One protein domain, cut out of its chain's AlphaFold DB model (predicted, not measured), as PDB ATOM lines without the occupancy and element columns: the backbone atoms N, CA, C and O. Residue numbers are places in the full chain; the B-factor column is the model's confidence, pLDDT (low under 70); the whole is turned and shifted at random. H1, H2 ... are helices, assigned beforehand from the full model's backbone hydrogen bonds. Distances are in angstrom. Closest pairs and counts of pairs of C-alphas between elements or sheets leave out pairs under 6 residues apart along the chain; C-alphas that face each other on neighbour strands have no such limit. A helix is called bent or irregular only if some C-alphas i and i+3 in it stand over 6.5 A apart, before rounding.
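Overview. This is residues 7 to 135 of the 301 residues of an uncharacterized protein of Cyanobacteria bacterium 13_1_40CM_2_61_4 (UniProt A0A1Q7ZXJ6). A long helical rod is built along one kinked helix, H4: the hairpin of H1 and H2 lies beside its first part, with H2 packing on it, and H5 folds back on its last part at the other end. The short H3 sits at the end of the rod where H1 begins. The printed part has 129 residues with five named helices, in the order H1 to H5, and no named strand; it is all helix. It is loose, with a radius of gyration of the C-alphas of 19.5 A, and spans 65 by 23 by 19 A.

Along the chain. H1, residues 7 to 31, begins at C-alpha 7 (4.229, 35.242, -7.913) and is 35.3 A long. H2 is residues 39 to 53, 21.0 A, and H3 residues 58 to 67, 14.2 A. H4, residues 69 to 110, is 49.7 A long, with a kink of 68 degrees near residue 90; it is irregular, C-alphas 105 and 108 being 8.3 A apart. H5, residues 116 to 128, 18.3 A, ends at C-alpha 128 (17.063, -6.292, -19.921).

Arrangement. H1, H2 and H4 form an up and down bundle, each running against the one before it. H1 and H2, a hairpin, touch at a shallow tilt of 26 degrees, opposite ways; their closest C-alphas, Ala 31 and Gln 39, are 5.3 A apart. With residues 71 to 79 alone, H4 touches H2, the hub, closest at the C-alphas of Gly 45 and Phe 75, 6.6 A. With residues 7 to 10 alone, H1 touches H3, closest at the C-alphas of Tyr 10 and Ser 58, 5.9 A. H4 and H5, a hairpin, touch at a tilt of 36 degrees, only just steep, closest at the C-alphas of Leu 110 and Ala 116, 5.5 A. H5 is apart from H1, H2 and H3. Every O i to N i+4 pair is within hydrogen-bond range in H2, H3 and H5, against 20 of 21 in H1 and 30 of 38 in H4.

Size, cuts and confidence. The C-alphas farthest apart, Asp 7 and Gln 112, are 66.1 A apart. The printed part has no cut, no link is long, and no printed residue is under 70 in pLDDT.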
ATOM      1  N   ASP A   7       3.895  35.907  -9.181       90.75
ATOM      2  CA  ASP A   7       4.229  35.242  -7.913       90.75
ATOM      3  C   ASP A   7       3.450  33.933  -7.717       90.75
ATOM      4  O   ASP A   7       3.985  32.925  -7.242       90.75
ATOM      5  N   ALA A   8       2.170  33.932  -8.101       93.06
ATOM      6  CA  ALA A   8       1.310  32.763  -7.981       93.06
ATOM      7  C   ALA A   8       1.726  31.662  -8.968       93.06
ATOM      8  O   ALA A   8       1.767  30.485  -8.598       93.06
ATOM      9  N   LEU A   9       2.071  32.033 -10.207       92.94
ATOM     10  CA  LEU A   9       2.571  31.108 -11.222       92.94
ATOM     11  C   LEU A   9       3.930  30.525 -10.819       92.94
ATOM     12  O   LEU A   9       4.121  29.310 -10.896       92.94
ATOM     13  N   TYR A  10       4.840  31.367 -10.331       94.44
ATOM     14  CA  TYR A  10       6.137  30.962  -9.796       94.44
ATOM     15  C   TYR A  10       5.984  29.938  -8.665       94.44
ATOM     16  O   TYR A  10       6.556  28.845  -8.732       94.44
ATOM     17  N   ALA A  11       5.152  30.239  -7.661       94.31
ATOM     18  CA  ALA A  11       4.883  29.325  -6.555       94.31
ATOM     19  C   ALA A  11       4.290  27.993  -7.045       94.31
ATOM     20  O   ALA A  11       4.774  26.924  -6.668       94.31
ATOM     21  N   PHE A  12       3.296  28.045  -7.937       95.19
ATOM     22  CA  PHE A  12       2.651  26.856  -8.498       95.19
ATOM     23  C   PHE A  12       3.638  25.939  -9.234       95.19
ATOM     24  O   PHE A  12       3.682  24.735  -8.963       95.19
ATOM     25  N   LEU A  13       4.454  26.491 -10.138       94.44
ATOM     26  CA  LEU A  13       5.436  25.723 -10.907       94.44
ATOM     27  C   LEU A  13       6.514  25.123 -10.000       94.44
ATOM     28  O   LEU A  13       6.868  23.952 -10.153       94.44
ATOM     29  N   ARG A  14       6.988  25.874  -8.999       95.44
ATOM     30  CA  ARG A  14       7.946  25.356  -8.011       95.44
ATOM     31  C   ARG A  14       7.375  24.213  -7.190       95.44
ATOM     32  O   ARG A  14       8.079  23.229  -6.984       95.44
ATOM     33  N   THR A  15       6.117  24.298  -6.759       96.12
ATOM     34  CA  THR A  15       5.453  23.193  -6.056       96.12
ATOM     35  C   THR A  15       5.385  21.940  -6.929       96.12
ATOM     36  O   THR A  15       5.693  20.852  -6.445       96.12
ATOM     37  N   ARG A  16       5.048  22.072  -8.220       94.31
ATOM     38  CA  ARG A  16       5.011  20.934  -9.157       94.31
ATOM     39  C   ARG A  16       6.388  20.304  -9.359       94.31
ATOM     40  O   ARG A  16       6.529  19.099  -9.169       94.31
ATOM     41  N   LEU A  17       7.406  21.115  -9.645       95.62
ATOM     42  CA  LEU A  17       8.788  20.653  -9.806       95.62
ATOM     43  C   LEU A  17       9.338  20.012  -8.522       95.62
ATOM     44  O   LEU A  17      10.026  18.996  -8.577       95.62
ATOM     45  N   ALA A  18       9.020  20.561  -7.348       96.12
ATOM     46  CA  ALA A  18       9.401  19.961  -6.071       96.12
ATOM     47  C   ALA A  18       8.707  18.608  -5.832       96.12
ATOM     48  O   ALA A  18       9.330  17.698  -5.276       96.12
ATOM     49  N   GLY A  19       7.455  18.464  -6.278       96.12
ATOM     50  CA  GLY A  19       6.730  17.194  -6.308       96.12
ATOM     51  C   GLY A  19       7.459  16.153  -7.152       96.12
ATOM     52  O   GLY A  19       7.870  15.127  -6.615       96.12
ATOM     53  N   TRP A  20       7.738  16.469  -8.424       96.44
ATOM     54  CA  TRP A  20       8.526  15.604  -9.313       96.44
ATOM     55  C   TRP A  20       9.863  15.208  -8.694       96.44
ATOM     56  O   TRP A  20      10.184  14.026  -8.637       96.44
ATOM     57  N   ARG A  21      10.614  16.168  -8.141       96.88
ATOM     58  CA  ARG A  21      11.888  15.889  -7.465       96.88
ATOM     59  C   ARG A  21      11.739  14.855  -6.347       96.88
ATOM     60  O   ARG A  21      12.584  13.979  -6.215       96.88
ATOM     61  N   THR A  22      10.698  14.983  -5.529       97.31
ATOM     62  CA  THR A  22      10.457  14.095  -4.383       97.31
ATOM     63  C   THR A  22      10.141  12.679  -4.854       97.31
ATOM     64  O   THR A  22      10.765  11.727  -4.388       97.31
ATOM     65  N   THR A  23       9.238  12.554  -5.826       97.00
ATOM     66  CA  THR A  23       8.860  11.274  -6.432       97.00
ATOM     67  C   THR A  23      10.057  10.592  -7.102       97.00
ATOM     68  O   THR A  23      10.362   9.438  -6.803       97.00
ATOM     69  N   LEU A  24      10.818  11.330  -7.920       97.69
ATOM     70  CA  LEU A  24      12.010  10.820  -8.604       97.69
ATOM     71  C   LEU A  24      13.105  10.376  -7.632       97.69
ATOM     72  O   LEU A  24      13.763   9.371  -7.883       97.69
ATOM     73  N   PHE A  25      13.298  11.069  -6.502       97.38
ATOM     74  CA  PHE A  25      14.212  10.588  -5.463       97.38
ATOM     75  C   PHE A  25      13.752   9.258  -4.862       97.38
ATOM     76  O   PHE A  25      14.593   8.397  -4.614       97.38
ATOM     77  N   GLY A  26      12.444   9.069  -4.664       96.44
ATOM     78  CA  GLY A  26      11.883   7.784  -4.248       96.44
ATOM     79  C   GLY A  26      12.227   6.673  -5.242       96.44
ATOM     80  O   GLY A  26      12.805   5.657  -4.857       96.44
ATOM     81  N   TYR A  27      11.964   6.905  -6.528       97.50
ATOM     82  CA  TYR A  27      12.244   5.950  -7.607       97.50
ATOM     83  C   TYR A  27      13.740   5.649  -7.747       97.50
ATOM     84  O   TYR A  27      14.134   4.488  -7.884       97.50
ATOM     85  N   LYS A  28      14.590   6.674  -7.602       96.94
ATOM     86  CA  LYS A  28      16.049   6.555  -7.662       96.94
ATOM     87  C   LYS A  28      16.603   5.523  -6.680       96.94
ATOM     88  O   LYS A  28      17.488   4.760  -7.054       96.94
ATOM     89  N   THR A  29      16.066   5.448  -5.459       96.19
ATOM     90  CA  THR A  29      16.531   4.464  -4.458       96.19
ATOM     91  C   THR A  29      16.410   3.017  -4.939       96.19
ATOM     92  O   THR A  29      17.215   2.170  -4.558       96.19
ATOM     93  N   LEU A  30      15.421   2.739  -5.792       95.88
ATOM     94  CA  LEU A  30      15.206   1.434  -6.402       95.88
ATOM     95  C   LEU A  30      16.031   1.286  -7.682       95.88
ATOM     96  O   LEU A  30      16.700   0.267  -7.845       95.88
ATOM     97  N   ALA A  31      16.025   2.285  -8.566       95.44
ATOM     98  CA  ALA A  31      16.784   2.254  -9.820       95.44
ATOM     99  C   ALA A  31      18.292   2.051  -9.590       95.44
ATOM    100  O   ALA A  31      18.909   1.229 -10.259       95.44
ATOM    101  N   ASP A  32      18.867   2.698  -8.569       95.44
ATOM    102  CA  ASP A  32      20.297   2.599  -8.235       95.44
ATOM    103  C   ASP A  32      20.735   1.175  -7.825       95.44
ATOM    104  O   ASP A  32      21.927   0.874  -7.802       95.44
ATOM    105  N   THR A  33      19.795   0.264  -7.538       94.25
ATOM    106  CA  THR A  33      20.108  -1.162  -7.321       94.25
ATOM    107  C   THR A  33      20.457  -1.909  -8.615       94.25
ATOM    108  O   THR A  33      20.917  -3.050  -8.550       94.25
ATOM    109  N   GLY A  34      20.199  -1.308  -9.783       91.75
ATOM    110  CA  GLY A  34      20.325  -1.934 -11.102       91.75
ATOM    111  C   GLY A  34      19.221  -2.950 -11.418       91.75
ATOM    112  O   GLY A  34      19.321  -3.697 -12.384       91.75
ATOM    113  N   GLN A  35      18.184  -3.027 -10.579       93.50
ATOM    114  CA  GLN A  35      17.127  -4.038 -10.670       93.50
ATOM    115  C   GLN A  35      15.779  -3.498 -11.169       93.50
ATOM    116  O   GLN A  35      14.835  -4.274 -11.351       93.50
ATOM    117  N   TYR A  36      15.676  -2.182 -11.342       96.69
ATOM    118  CA  TYR A  36      14.473  -1.478 -11.772       96.69
ATOM    119  C   TYR A  36      14.838  -0.536 -12.932       96.69
ATOM    120  O   TYR A  36      15.933   0.028 -12.906       96.69
ATOM    121  N   PRO A  37      13.962  -0.392 -13.940       96.25
ATOM    122  CA  PRO A  37      14.208   0.425 -15.126       96.25
ATOM    123  C   PRO A  37      14.167   1.926 -14.816       96.25
ATOM    124  O   PRO A  37      13.730   2.331 -13.741       96.25
ATOM    125  N   GLY A  38      14.565   2.751 -15.785       95.19
ATOM    126  CA  GLY A  38      14.379   4.200 -15.711       95.19
ATOM    127  C   GLY A  38      15.534   4.985 -15.090       95.19
ATOM    128  O   GLY A  38      15.351   6.141 -14.719       95.19
ATOM    129  N   GLN A  39      16.705   4.371 -14.881       95.31
ATOM    130  CA  GLN A  39      17.816   5.023 -14.179       95.31
ATOM    131  C   GLN A  39      18.267   6.315 -14.875       95.31
ATOM    132  O   GLN A  39      18.480   7.324 -14.196       95.31
ATOM    133  N   ASP A  40      18.413   6.282 -16.197       94.31
ATOM    134  CA  ASP A  40      18.874   7.430 -16.978       94.31
ATOM    135  C   ASP A  40      17.806   8.530 -16.971       94.31
ATOM    136  O   ASP A  40      18.086   9.658 -16.570       94.31
ATOM    137  N   GLU A  41      16.553   8.169 -17.248       95.19
ATOM    138  CA  GLU A  41      15.398   9.067 -17.255       95.19
ATOM    139  C   GLU A  41      15.192   9.750 -15.890       95.19
ATOM    140  O   GLU A  41      14.925  10.952 -15.812       95.19
ATOM    141  N   ILE A  42      15.374   9.012 -14.789       97.25
ATOM    142  CA  ILE A  42      15.308   9.559 -13.427       97.25
ATOM    143  C   ILE A  42      16.436  10.567 -13.187       97.25
ATOM    144  O   ILE A  42      16.198  11.636 -12.614       97.25
ATOM    145  N   ASN A  43      17.670  10.244 -13.583       96.56
ATOM    146  CA  ASN A  43      18.820  11.123 -13.367       96.56
ATOM    147  C   ASN A  43      18.723  12.401 -14.213       96.56
ATOM    148  O   ASN A  43      19.012  13.495 -13.708       96.56
ATOM    149  N   ASP A  44      18.267  12.280 -15.457       95.25
ATOM    150  CA  ASP A  44      18.039  13.401 -16.364       95.25
ATOM    151  C   ASP A  44      16.921  14.306 -15.836       95.25
ATOM    152  O   ASP A  44      17.116  15.517 -15.689       95.25
ATOM    153  N   GLY A  45      15.801  13.717 -15.403       96.31
ATOM    154  CA  GLY A  45      14.701  14.432 -14.758       96.31
ATOM    155  C   GLY A  45      15.129  15.187 -13.501       96.31
ATOM    156  O   GLY A  45      14.834  16.374 -13.338       96.31
ATOM    157  N   LEU A  46      15.887  14.538 -12.611       97.38
ATOM    158  CA  LEU A  46      16.425  15.179 -11.407       97.38
ATOM    159  C   LEU A  46      17.370  16.339 -11.749       97.38
ATOM    160  O   LEU A  46      17.348  17.369 -11.066       97.38
ATOM    161  N   THR A  47      18.174  16.201 -12.804       97.12
ATOM    162  CA  THR A  47      19.086  17.246 -13.279       97.12
ATOM    163  C   THR A  47      18.315  18.443 -13.836       97.12
ATOM    164  O   THR A  47      18.586  19.581 -13.434       97.12
ATOM    165  N   LEU A  48      17.309  18.198 -14.682       96.31
ATOM    166  CA  LEU A  48      16.428  19.221 -15.251       96.31
ATOM    167  C   LEU A  48      15.683  19.990 -14.150       96.31
ATOM    168  O   LEU A  48      15.738  21.223 -14.084       96.31
ATOM    169  N   VAL A  49      15.056  19.268 -13.221       96.25
ATOM    170  CA  VAL A  49      14.301  19.855 -12.107       96.25
ATOM    171  C   VAL A  49      15.209  20.658 -11.175       96.25
ATOM    172  O   VAL A  49      14.858  21.769 -10.767       96.25
ATOM    173  N   LYS A  50      16.406  20.150 -10.852       95.44
ATOM    174  CA  LYS A  50      17.392  20.876 -10.035       95.44
ATOM    175  C   LYS A  50      17.814  22.186 -10.702       95.44
ATOM    176  O   LYS A  50      17.882  23.217 -10.029       95.44
ATOM    177  N   ALA A  51      18.079  22.154 -12.007       93.81
ATOM    178  CA  ALA A  51      18.487  23.326 -12.773       93.81
ATOM    179  C   ALA A  51      17.436  24.450 -12.712       93.81
ATOM    180  O   ALA A  51      17.804  25.616 -12.574       93.81
ATOM    181  N   LEU A  52      16.146  24.105 -12.754       94.62
ATOM    182  CA  LEU A  52      15.040  25.061 -12.639       94.62
ATOM    183  C   LEU A  52      14.845  25.566 -11.202       94.62
ATOM    184  O   LEU A  52      14.769  26.772 -10.979       94.62
ATOM    185  N   LEU A  53      14.835  24.671 -10.208       94.56
ATOM    186  CA  LEU A  53      14.576  25.031  -8.805       94.56
ATOM    187  C   LEU A  53      15.668  25.898  -8.157       94.56
ATOM    188  O   LEU A  53      15.396  26.539  -7.139       94.56
ATOM    189  N   THR A  54      16.874  25.931  -8.736       93.88
ATOM    190  CA  THR A  54      17.991  26.773  -8.267       93.88
ATOM    191  C   THR A  54      17.756  28.266  -8.544       93.88
ATOM    192  O   THR A  54      18.393  29.109  -7.924       93.88
ATOM    193  N   CYS A  55      16.852  28.618  -9.464       91.19
ATOM    194  CA  CYS A  55      16.492  30.013  -9.706       91.19
ATOM    195  C   CYS A  55      15.460  30.479  -8.664       91.19
ATOM    196  O   CYS A  55      14.359  29.928  -8.595       91.19
ATOM    197  N   GLU A  56      15.845  31.443  -7.826       90.00
ATOM    198  CA  GLU A  56      15.015  31.957  -6.724       90.00
ATOM    199  C   GLU A  56      14.203  33.203  -7.102       90.00
ATOM    200  O   GLU A  56      13.177  33.465  -6.479       90.00
ATOM    201  N   GLU A  57      14.630  33.939  -8.129       94.06
ATOM    202  CA  GLU A  57      13.959  35.144  -8.625       94.06
ATOM    203  C   GLU A  57      12.850  34.765  -9.617       94.06
ATOM    204  O   GLU A  57      13.034  33.882 -10.458       94.06
ATOM    205  N   SER A  58      11.678  35.386  -9.471       92.88
ATOM    206  CA  SER A  58      10.443  34.933 -10.113       92.88
ATOM    207  C   SER A  58      10.461  35.122 -11.637       92.88
ATOM    208  O   SER A  58      10.217  34.153 -12.366       92.88
ATOM    209  N   TYR A  59      10.859  36.299 -12.139       92.06
ATOM    210  CA  TYR A  59      10.961  36.547 -13.581       92.06
ATOM    211  C   TYR A  59      12.005  35.645 -14.244       92.06
ATOM    212  O   TYR A  59      11.699  34.972 -15.232       92.06
ATOM    213  N   ALA A  60      13.215  35.579 -13.686       92.81
ATOM    214  CA  ALA A  60      14.295  34.747 -14.207       92.81
ATOM    215  C   ALA A  60      13.940  33.251 -14.181       92.81
ATOM    216  O   ALA A  60      14.321  32.501 -15.085       92.81
ATOM    217  N   PHE A  61      13.183  32.798 -13.174       95.75
ATOM    218  CA  PHE A  61      12.676  31.429 -13.128       95.75
ATOM    219  C   PHE A  61      11.701  31.167 -14.274       95.75
ATOM    220  O   PHE A  61      11.852  30.159 -14.965       95.75
ATOM    221  N   ILE A  62      10.723  32.052 -14.495       93.75
ATOM    222  CA  ILE A  62       9.718  31.890 -15.557       93.75
ATOM    223  C   ILE A  62      10.384  31.934 -16.940       93.75
ATOM    224  O   ILE A  62      10.065  31.112 -17.800       93.75
ATOM    225  N   GLU A  63      11.347  32.833 -17.153       94.44
ATOM    226  CA  GLU A  63      12.130  32.894 -18.392       94.44
ATOM    227  C   GLU A  63      12.886  31.581 -18.634       94.44
ATOM    228  O   GLU A  63      12.781  30.985 -19.709       94.44
ATOM    229  N   ARG A  64      13.579  31.065 -17.612       93.94
ATOM    230  CA  ARG A  64      14.311  29.796 -17.701       93.94
ATOM    231  C   ARG A  64      13.389  28.592 -17.895       93.94
ATOM    232  O   ARG A  64      13.752  27.672 -18.623       93.94
ATOM    233  N   PHE A  65      12.226  28.585 -17.250       95.06
ATOM    234  CA  PHE A  65      11.206  27.551 -17.413       95.06
ATOM    235  C   PHE A  65      10.715  27.508 -18.863       95.06
ATOM    236  O   PHE A  65      10.703  26.443 -19.474       95.06
ATOM    237  N   ASN A  66      10.410  28.669 -19.449       94.44
ATOM    238  CA  ASN A  66      10.014  28.771 -20.854       94.44
ATOM    239  C   ASN A  66      11.149  28.387 -21.813       94.44
ATOM    240  O   ASN A  66      10.900  27.709 -22.807       94.44
ATOM    241  N   ALA A  67      12.396  28.753 -21.502       95.88
ATOM    242  CA  ALA A  67      13.564  28.356 -22.289       95.88
ATOM    243  C   ALA A  67      13.829  26.838 -22.267       95.88
ATOM    244  O   ALA A  67      14.527  26.327 -23.138       95.88
ATOM    245  N   ARG A  68      13.287  26.118 -21.276       95.50
ATOM    246  CA  ARG A  68      13.388  24.658 -21.102       95.50
ATOM    247  C   ARG A  68      12.080  23.931 -21.418       95.50
ATOM    248  O   ARG A  68      11.906  22.788 -21.013       95.50
ATOM    249  N   LYS A  69      11.143  24.593 -22.102       95.06
ATOM    250  CA  LYS A  69       9.816  24.045 -22.392       95.06
ATOM    251  C   LYS A  69       9.883  22.696 -23.111       95.06
ATOM    252  O   LYS A  69       9.166  21.791 -22.704       95.06
ATOM    253  N   ASP A  70      10.709  22.580 -24.146       95.81
ATOM    254  CA  ASP A  70      10.792  21.352 -24.944       95.81
ATOM    255  C   ASP A  70      11.375  20.203 -24.103       95.81
ATOM    256  O   ASP A  70      10.732  19.168 -23.981       95.81
ATOM    257  N   ASP A  71      12.468  20.448 -23.365       95.19
ATOM    258  CA  ASP A  71      13.028  19.482 -22.400       95.19
ATOM    259  C   ASP A  71      11.987  19.013 -21.359       95.19
ATOM    260  O   ASP A  71      11.962  17.852 -20.961       95.19
ATOM    261  N   LEU A  72      11.131  19.926 -20.878       94.62
ATOM    262  CA  LEU A  72      10.077  19.619 -19.906       94.62
ATOM    263  C   LEU A  72       8.928  18.808 -20.511       94.62
ATOM    264  O   LEU A  72       8.333  18.004 -19.796       94.62
ATOM    265  N   LEU A  73       8.599  19.036 -21.784       93.69
ATOM    266  CA  LEU A  73       7.595  18.257 -22.504       93.69
ATOM    267  C   LEU A  73       8.114  16.843 -22.770       93.69
ATOM    268  O   LEU A  73       7.442  15.889 -22.388       93.69
ATOM    269  N   ASP A  74       9.333  16.719 -23.293       92.62
ATOM    270  CA  ASP A  74       9.980  15.428 -23.542       92.62
ATOM    271  C   ASP A  74      10.115  14.619 -22.243       92.62
ATOM    272  O   ASP A  74       9.797  13.430 -22.189       92.62
ATOM    273  N   PHE A  75      10.512  15.276 -21.147       94.38
ATOM    274  CA  PHE A  75      10.578  14.624 -19.844       94.38
ATOM    275  C   PHE A  75       9.197  14.229 -19.303       94.38
ATOM    276  O   PHE A  75       9.090  13.236 -18.589       94.38
ATOM    277  N   SER A  76       8.135  14.984 -19.604       92.25
ATOM    278  CA  SER A  76       6.802  14.694 -19.062       92.25
ATOM    279  C   SER A  76       6.243  13.352 -19.540       92.25
ATOM    280  O   SER A  76       5.607  12.657 -18.746       92.25
ATOM    281  N   ASP A  77       6.553  12.956 -20.776       85.06
ATOM    282  CA  ASP A  77       6.168  11.652 -21.318       85.06
ATOM    283  C   ASP A  77       6.911  10.524 -20.580       85.06
ATOM    284  O   ASP A  77       6.283   9.607 -20.047       85.06
ATOM    285  N   GLY A  78       8.236  10.645 -20.429       90.50
ATOM    286  CA  GLY A  78       9.040   9.684 -19.664       90.50
ATOM    287  C   GLY A  78       8.670   9.630 -18.175       90.50
ATOM    288  O   GLY A  78       8.678   8.565 -17.561       90.50
ATOM    289  N   TYR A  79       8.280  10.761 -17.582       94.19
ATOM    290  CA  TYR A  79       7.802  10.812 -16.203       94.19
ATOM    291  C   TYR A  79       6.516  10.006 -16.013       94.19
ATOM    292  O   TYR A  79       6.380   9.339 -14.989       94.19
ATOM    293  N   HIS A  80       5.589  10.041 -16.974       93.25
ATOM    294  CA  HIS A  80       4.348   9.274 -16.878       93.25
ATOM    295  C   HIS A  80       4.609   7.764 -16.903       93.25
ATOM    296  O   HIS A  80       4.024   7.032 -16.103       93.25
ATOM    297  N   ASP A  81       5.533   7.307 -17.751       95.00
ATOM    298  CA  ASP A  81       5.962   5.906 -17.782       95.00
ATOM    299  C   ASP A  81       6.618   5.482 -16.459       95.00
ATOM    300  O   ASP A  81       6.293   4.423 -15.913       95.00
ATOM    301  N   LEU A  82       7.494   6.326 -15.899       96.75
ATOM    302  CA  LEU A  82       8.108   6.089 -14.590       96.75
ATOM    303  C   LEU A  82       7.051   6.015 -13.484       96.75
ATOM    304  O   LEU A  82       7.022   5.049 -12.724       96.75
ATOM    305  N   GLU A  83       6.168   7.008 -13.397       96.56
ATOM    306  CA  GLU A  83       5.097   7.050 -12.401       96.56
ATOM    307  C   GLU A  83       4.213   5.806 -12.509       96.56
ATOM    308  O   GLU A  83       4.025   5.079 -11.532       96.56
ATOM    309  N   HIS A  84       3.746   5.479 -13.714       96.81
ATOM    310  CA  HIS A  84       2.916   4.303 -13.921       96.81
ATOM    311  C   HIS A  84       3.645   3.003 -13.543       96.81
ATOM    312  O   HIS A  84       3.064   2.114 -12.909       96.81
ATOM    313  N   PHE A  85       4.934   2.894 -13.876       97.88
ATOM    314  CA  PHE A  85       5.740   1.742 -13.505       97.88
ATOM    315  C   PHE A  85       5.834   1.573 -11.987       97.88
ATOM    316  O   PHE A  85       5.482   0.513 -11.462       97.88
ATOM    317  N   TYR A  86       6.312   2.597 -11.280       97.56
ATOM    318  CA  TYR A  86       6.612   2.489  -9.854       97.56
ATOM    319  C   TYR A  86       5.353   2.391  -8.988       97.56
ATOM    320  O   TYR A  86       5.390   1.693  -7.972       97.56
ATOM    321  N   GLU A  87       4.247   3.014  -9.403       96.88
ATOM    322  CA  GLU A  87       2.981   2.976  -8.666       96.88
ATOM    323  C   GLU A  87       2.149   1.716  -8.969       96.88
ATOM    324  O   GLU A  87       1.504   1.178  -8.067       96.88
ATOM    325  N   TYR A  88       2.171   1.205 -10.211       97.06
ATOM    326  CA  TYR A  88       1.239   0.148 -10.639       97.06
ATOM    327  C   TYR A  88       1.898  -1.119 -11.195       97.06
ATOM    328  O   TYR A  88       1.422  -2.218 -10.907       97.06
ATOM    329  N   GLN A  89       2.976  -1.015 -11.978       97.88
ATOM    330  CA  GLN A  89       3.579  -2.186 -12.645       97.88
ATOM    331  C   GLN A  89       4.659  -2.885 -11.811       97.88
ATOM    332  O   GLN A  89       4.968  -4.057 -12.051       97.88
ATOM    333  N   LYS A  90       5.217  -2.200 -10.809       97.56
ATOM    334  CA  LYS A  90       6.274  -2.712  -9.934       97.56
ATOM    335  C   LYS A  90       5.966  -4.100  -9.340       97.56
ATOM    336  O   LYS A  90       6.859  -4.945  -9.378       97.56
ATOM    337  N   PRO A  91       4.751  -4.409  -8.839       98.12
ATOM    338  CA  PRO A  91       4.450  -5.747  -8.324       98.12
ATOM    339  C   PRO A  91       4.604  -6.856  -9.377       98.12
ATOM    340  O   PRO A  91       5.156  -7.918  -9.085       98.12
ATOM    341  N   THR A  92       4.160  -6.608 -10.612       98.31
ATOM    342  CA  THR A  92       4.301  -7.553 -11.731       98.31
ATOM    343  C   THR A  92       5.764  -7.705 -12.144       98.31
ATOM    344  O   THR A  92       6.224  -8.822 -12.379       98.31
ATOM    345  N   TRP A  93       6.522  -6.606 -12.162       98.44
ATOM    346  CA  TRP A  93       7.968  -6.623 -12.396       98.44
ATOM    347  C   TRP A  93       8.717  -7.458 -11.349       98.44
ATOM    348  O   TRP A  93       9.513  -8.332 -11.695       98.44
ATOM    349  N   ASP A  94       8.422  -7.255 -10.065       98.31
ATOM    350  CA  ASP A  94       9.034  -8.014  -8.970       98.31
ATOM    351  C   ASP A  94       8.715  -9.510  -9.073       98.31
ATOM    352  O   ASP A  94       9.591 -10.360  -8.877       98.31
ATOM    353  N   LYS A  95       7.472  -9.843  -9.440       98.44
ATOM    354  CA  LYS A  95       7.052 -11.223  -9.690       98.44
ATOM    355  C   LYS A  95       7.828 -11.843 -10.855       98.44
ATOM    356  O   LYS A  95       8.336 -12.953 -10.702       98.44
ATOM    357  N   LEU A  96       7.974 -11.123 -11.971       98.56
ATOM    358  CA  LEU A  96       8.753 -11.554 -13.136       98.56
ATOM    359  C   LEU A  96      10.211 -11.838 -12.768       98.56
ATOM    360  O   LEU A  96      10.731 -12.909 -13.079       98.56
ATOM    361  N   ARG A  97      10.855 -10.914 -12.051       98.12
ATOM    362  CA  ARG A  97      12.246 -11.052 -11.596       98.12
ATOM    363  C   ARG A  97      12.449 -12.254 -10.687       98.12
ATOM    364  O   ARG A  97      13.401 -13.021 -10.866       98.12
ATOM    365  N   LYS A  98      11.557 -12.424  -9.709       98.06
ATOM    366  CA  LYS A  98      11.601 -13.553  -8.778       98.06
ATOM    367  C   LYS A  98      11.426 -14.878  -9.520       98.06
ATOM    368  O   LYS A  98      12.252 -15.767  -9.341       98.06
ATOM    369  N   ALA A  99      10.410 -14.980 -10.377       98.19
ATOM    370  CA  ALA A  99      10.145 -16.173 -11.175       98.19
ATOM    371  C   ALA A  99      11.338 -16.523 -12.077       98.19
ATOM    372  O   ALA A  99      11.839 -17.643 -12.028       98.19
ATOM    373  N   TYR A 100      11.868 -15.542 -12.815       97.88
ATOM    374  CA  TYR A 100      13.033 -15.740 -13.677       97.88
ATOM    375  C   TYR A 100      14.243 -16.268 -12.897       97.88
ATOM    376  O   TYR A 100      14.887 -17.220 -13.332       97.88
ATOM    377  N   THR A 101      14.509 -15.714 -11.707       96.81
ATOM    378  CA  THR A 101      15.580 -16.195 -10.820       96.81
ATOM    379  C   THR A 101      15.352 -17.651 -10.407       96.81
ATOM    380  O   THR A 101      16.278 -18.455 -10.479       96.81
ATOM    381  N   THR A 102      14.127 -18.027 -10.032       96.50
ATOM    382  CA  THR A 102      13.779 -19.418  -9.695       96.50
ATOM    383  C   THR A 102      13.979 -20.368 -10.876       96.50
ATOM    384  O   THR A 102      14.495 -21.469 -10.698       96.50
ATOM    385  N   TYR A 103      13.646 -19.953 -12.096       97.00
ATOM    386  CA  TYR A 103      13.813 -20.800 -13.280       97.00
ATOM    387  C   TYR A 103      15.273 -21.009 -13.682       97.00
ATOM    388  O   TYR A 103      15.574 -21.977 -14.380       97.00
ATOM    389  N   THR A 104      16.206 -20.174 -13.203       94.75
ATOM    390  CA  THR A 104      17.637 -20.382 -13.481       94.75
ATOM    391  C   THR A 104      18.164 -21.721 -12.962       94.75
ATOM    392  O   THR A 104      19.074 -22.270 -13.580       94.75
ATOM    393  N   LEU A 105      17.562 -22.290 -11.906       96.00
ATOM    394  CA  LEU A 105      17.945 -23.603 -11.371       96.00
ATOM    395  C   LEU A 105      17.764 -24.735 -12.396       96.00
ATOM    396  O   LEU A 105      18.555 -25.673 -12.411       96.00
ATOM    397  N   ASN A 106      16.754 -24.626 -13.263       97.69
ATOM    398  CA  ASN A 106      16.370 -25.657 -14.234       97.69
ATOM    399  C   ASN A 106      16.502 -25.162 -15.684       97.69
ATOM    400  O   ASN A 106      15.880 -25.702 -16.602       97.69
ATOM    401  N   ARG A 107      17.311 -24.115 -15.904       96.56
ATOM    402  CA  ARG A 107      17.432 -23.421 -17.194       96.56
ATOM    403  C   ARG A 107      17.754 -24.371 -18.343       96.56
ATOM    404  O   ARG A 107      17.107 -24.294 -19.380       96.56
ATOM    405  N   SER A 108      18.707 -25.283 -18.154       95.50
ATOM    406  CA  SER A 108      19.131 -26.222 -19.201       95.50
ATOM    407  C   SER A 108      18.010 -27.134 -19.693       95.50
ATOM    408  O   SER A 108      18.000 -27.497 -20.864       95.50
ATOM    409  N   GLN A 109      17.080 -27.519 -18.819       96.44
ATOM    410  CA  GLN A 109      15.939 -28.367 -19.161       96.44
ATOM    411  C   GLN A 109      14.825 -27.526 -19.785       96.44
ATOM    412  O   GLN A 109      14.249 -27.914 -20.795       96.44
ATOM    413  N   LEU A 110      14.573 -26.332 -19.242       97.69
ATOM    414  CA  LEU A 110      13.579 -25.402 -19.780       97.69
ATOM    415  C   LEU A 110      13.933 -24.912 -21.191       97.69
ATOM    416  O   LEU A 110      13.044 -24.729 -22.015       97.69
ATOM    417  N   GLU A 111      15.220 -24.740 -21.499       97.62
ATOM    418  CA  GLU A 111      15.692 -24.356 -22.836       97.62
ATOM    419  C   GLU A 111      15.534 -25.465 -23.890       97.62
ATOM    420  O   GLU A 111      15.600 -25.172 -25.084       97.62
ATOM    421  N   GLN A 112      15.297 -26.715 -23.473       96.75
ATOM    422  CA  GLN A 112      15.008 -27.840 -24.371       96.75
ATOM    423  C   GLN A 112      13.511 -27.976 -24.681       96.75
ATOM    424  O   GLN A 112      13.149 -28.613 -25.671       96.75
ATOM    425  N   ASP A 113      12.635 -27.374 -23.874       98.00
ATOM    426  CA  ASP A 113      11.192 -27.419 -24.095       98.00
ATOM    427  C   ASP A 113      10.737 -26.364 -25.117       98.00
ATOM    428  O   ASP A 113      11.098 -25.186 -25.054       98.00
ATOM    429  N   ALA A 114       9.880 -26.778 -26.053       97.38
ATOM    430  CA  ALA A 114       9.441 -25.942 -27.168       97.38
ATOM    431  C   ALA A 114       8.594 -24.723 -26.750       97.38
ATOM    432  O   ALA A 114       8.528 -23.747 -27.499       97.38
ATOM    433  N   LYS A 115       7.931 -24.764 -25.585       96.50
ATOM    434  CA  LYS A 115       7.095 -23.666 -25.070       96.50
ATOM    435  C   LYS A 115       7.841 -22.820 -24.044       96.50
ATOM    436  O   LYS A 115       7.758 -21.594 -24.096       96.50
ATOM    437  N   ALA A 116       8.574 -23.450 -23.127       98.06
ATOM    438  CA  ALA A 116       9.292 -22.743 -22.074       98.06
ATOM    439  C   ALA A 116      10.501 -21.975 -22.614       98.06
ATOM    440  O   ALA A 116      10.721 -20.847 -22.182       98.06
ATOM    441  N   ALA A 117      11.240 -22.516 -23.588       98.25
ATOM    442  CA  ALA A 117      12.416 -21.849 -24.142       98.25
ATOM    443  C   ALA A 117      12.128 -20.439 -24.706       98.25
ATOM    444  O   ALA A 117      12.806 -19.491 -24.292       98.25
ATOM    445  N   PRO A 118      11.142 -20.228 -25.608       98.31
ATOM    446  CA  PRO A 118      10.827 -18.884 -26.092       98.31
ATOM    447  C   PRO A 118      10.262 -17.982 -24.987       98.31
ATOM    448  O   PRO A 118      10.597 -16.799 -24.951       98.31
ATOM    449  N   ALA A 119       9.466 -18.524 -24.059       98.44
ATOM    450  CA  ALA A 119       8.921 -17.744 -22.950       98.44
ATOM    451  C   ALA A 119      10.029 -17.243 -22.007       98.44
ATOM    452  O   ALA A 119      10.055 -16.065 -21.660       98.44
ATOM    453  N   LEU A 120      10.991 -18.101 -21.660       98.19
ATOM    454  CA  LEU A 120      12.124 -17.758 -20.804       98.19
ATOM    455  C   LEU A 120      13.025 -16.696 -21.449       98.19
ATOM    456  O   LEU A 120      13.450 -15.759 -20.773       98.19
ATOM    457  N   ARG A 121      13.268 -16.795 -22.764       98.19
ATOM    458  CA  ARG A 121      13.989 -15.756 -23.524       98.19
ATOM    459  C   ARG A 121      13.243 -14.427 -23.488       98.19
ATOM    460  O   ARG A 121      13.842 -13.414 -23.157       98.19
ATOM    461  N   ARG A 122      11.926 -14.440 -23.717       98.38
ATOM    462  CA  ARG A 122      11.113 -13.221 -23.658       98.38
ATOM    463  C   ARG A 122      11.125 -12.581 -22.268       98.38
ATOM    464  O   ARG A 122      11.220 -11.364 -22.173       98.38
ATOM    465  N   MET A 123      11.089 -13.374 -21.193       98.56
ATOM    466  CA  MET A 123      11.261 -12.859 -19.826       98.56
ATOM    467  C   MET A 123      12.613 -12.152 -19.662       98.56
ATOM    468  O   MET A 123      12.660 -11.061 -19.102       98.56
ATOM    469  N   GLN A 124      13.698 -12.749 -20.167       97.81
ATOM    470  CA  GLN A 124      15.029 -12.140 -20.135       97.81
ATOM    471  C   GLN A 124      15.066 -10.818 -20.915       97.81
ATOM    472  O   GLN A 124      15.590  -9.830 -20.401       97.81
ATOM    473  N   ASP A 125      14.473 -10.782 -22.111       98.00
ATOM    474  CA  ASP A 125      14.410  -9.578 -22.943       98.00
ATOM    475  C   ASP A 125      13.718  -8.433 -22.193       98.00
ATOM    476  O   ASP A 125      14.275  -7.343 -22.096       98.00
ATOM    477  N   ILE A 126      12.557  -8.700 -21.580       98.19
ATOM    478  CA  ILE A 126      11.811  -7.716 -20.777       98.19
ATOM    479  C   ILE A 126      12.663  -7.195 -19.615       98.19
ATOM    480  O   ILE A 126      12.704  -5.992 -19.376       98.19
ATOM    481  N   LEU A 127      13.360  -8.087 -18.906       97.25
ATOM    482  CA  LEU A 127      14.196  -7.722 -17.760       97.25
ATOM    483  C   LEU A 127      15.454  -6.927 -18.139       97.25
ATOM    484  O   LEU A 127      16.038  -6.283 -17.272       97.25
ATOM    485  N   SER A 128      15.874  -6.986 -19.404       95.94
ATOM    486  CA  SER A 128      17.063  -6.292 -19.921       95.94
ATOM    487  C   SER A 128      16.750  -5.049 -20.758       95.94
ATOM    488  O   SER A 128      17.668  -4.317 -21.128       95.94
ATOM    489  N   ALA A 129      15.476  -4.801 -21.067       95.19
ATOM    490  CA  ALA A 129      15.062  -3.652 -21.857       95.19
ATOM    491  C   ALA A 129      15.241  -2.345 -21.068       95.19
ATOM    492  O   ALA A 129      14.869  -2.262 -19.899       95.19
ATOM    493  N   GLN A 130      15.760  -1.311 -21.738       89.56
ATOM    494  CA  GLN A 130      15.921   0.027 -21.157       89.56
ATOM    495  C   GLN A 130      14.564   0.642 -20.772       89.56
ATOM    496  O   GLN A 130      14.423   1.195 -19.685       89.56
ATOM    497  N   SER A 131      13.547   0.439 -21.619       91.75
ATOM    498  CA  SER A 131      12.183   0.950 -21.426       91.75
ATOM    499  C   SER A 131      11.160  -0.200 -21.516       91.75
ATOM    500  O   SER A 131      10.539  -0.411 -22.560       91.75
ATOM    501  N   PRO A 132      10.993  -1.011 -20.452       95.88
ATOM    502  CA  PRO A 132      10.191  -2.237 -20.495       95.88
ATOM    503  C   PRO A 132       8.677  -2.013 -20.333       95.88
ATOM    504  O   PRO A 132       7.919  -2.979 -20.376       95.88
ATOM    505  N   TYR A 133       8.220  -0.776 -20.122       95.94
ATOM    506  CA  TYR A 133       6.889  -0.431 -19.595       95.94
ATOM    507  C   TYR A 133       5.712  -1.090 -20.327       95.94
ATOM    508  O   TYR A 133       4.807  -1.645 -19.699       95.94
ATOM    509  N   SER A 134       5.743  -1.100 -21.661       95.56
ATOM    510  CA  SER A 134       4.704  -1.718 -22.495       95.56
ATOM    511  C   SER A 134       4.802  -3.245 -22.571       95.56
ATOM    512  O   SER A 134       3.826  -3.910 -22.918       95.56
ATOM    513  N   LEU A 135       5.959  -3.817 -22.231       97.25
ATOM    514  CA  LEU A 135       6.222  -5.254 -22.294       97.25
ATOM    515  C   LEU A 135       5.806  -5.980 -21.010       97.25
ATOM    516  O   LEU A 135       5.541  -7.179 -21.033       97.25
TER     517      LEU A 135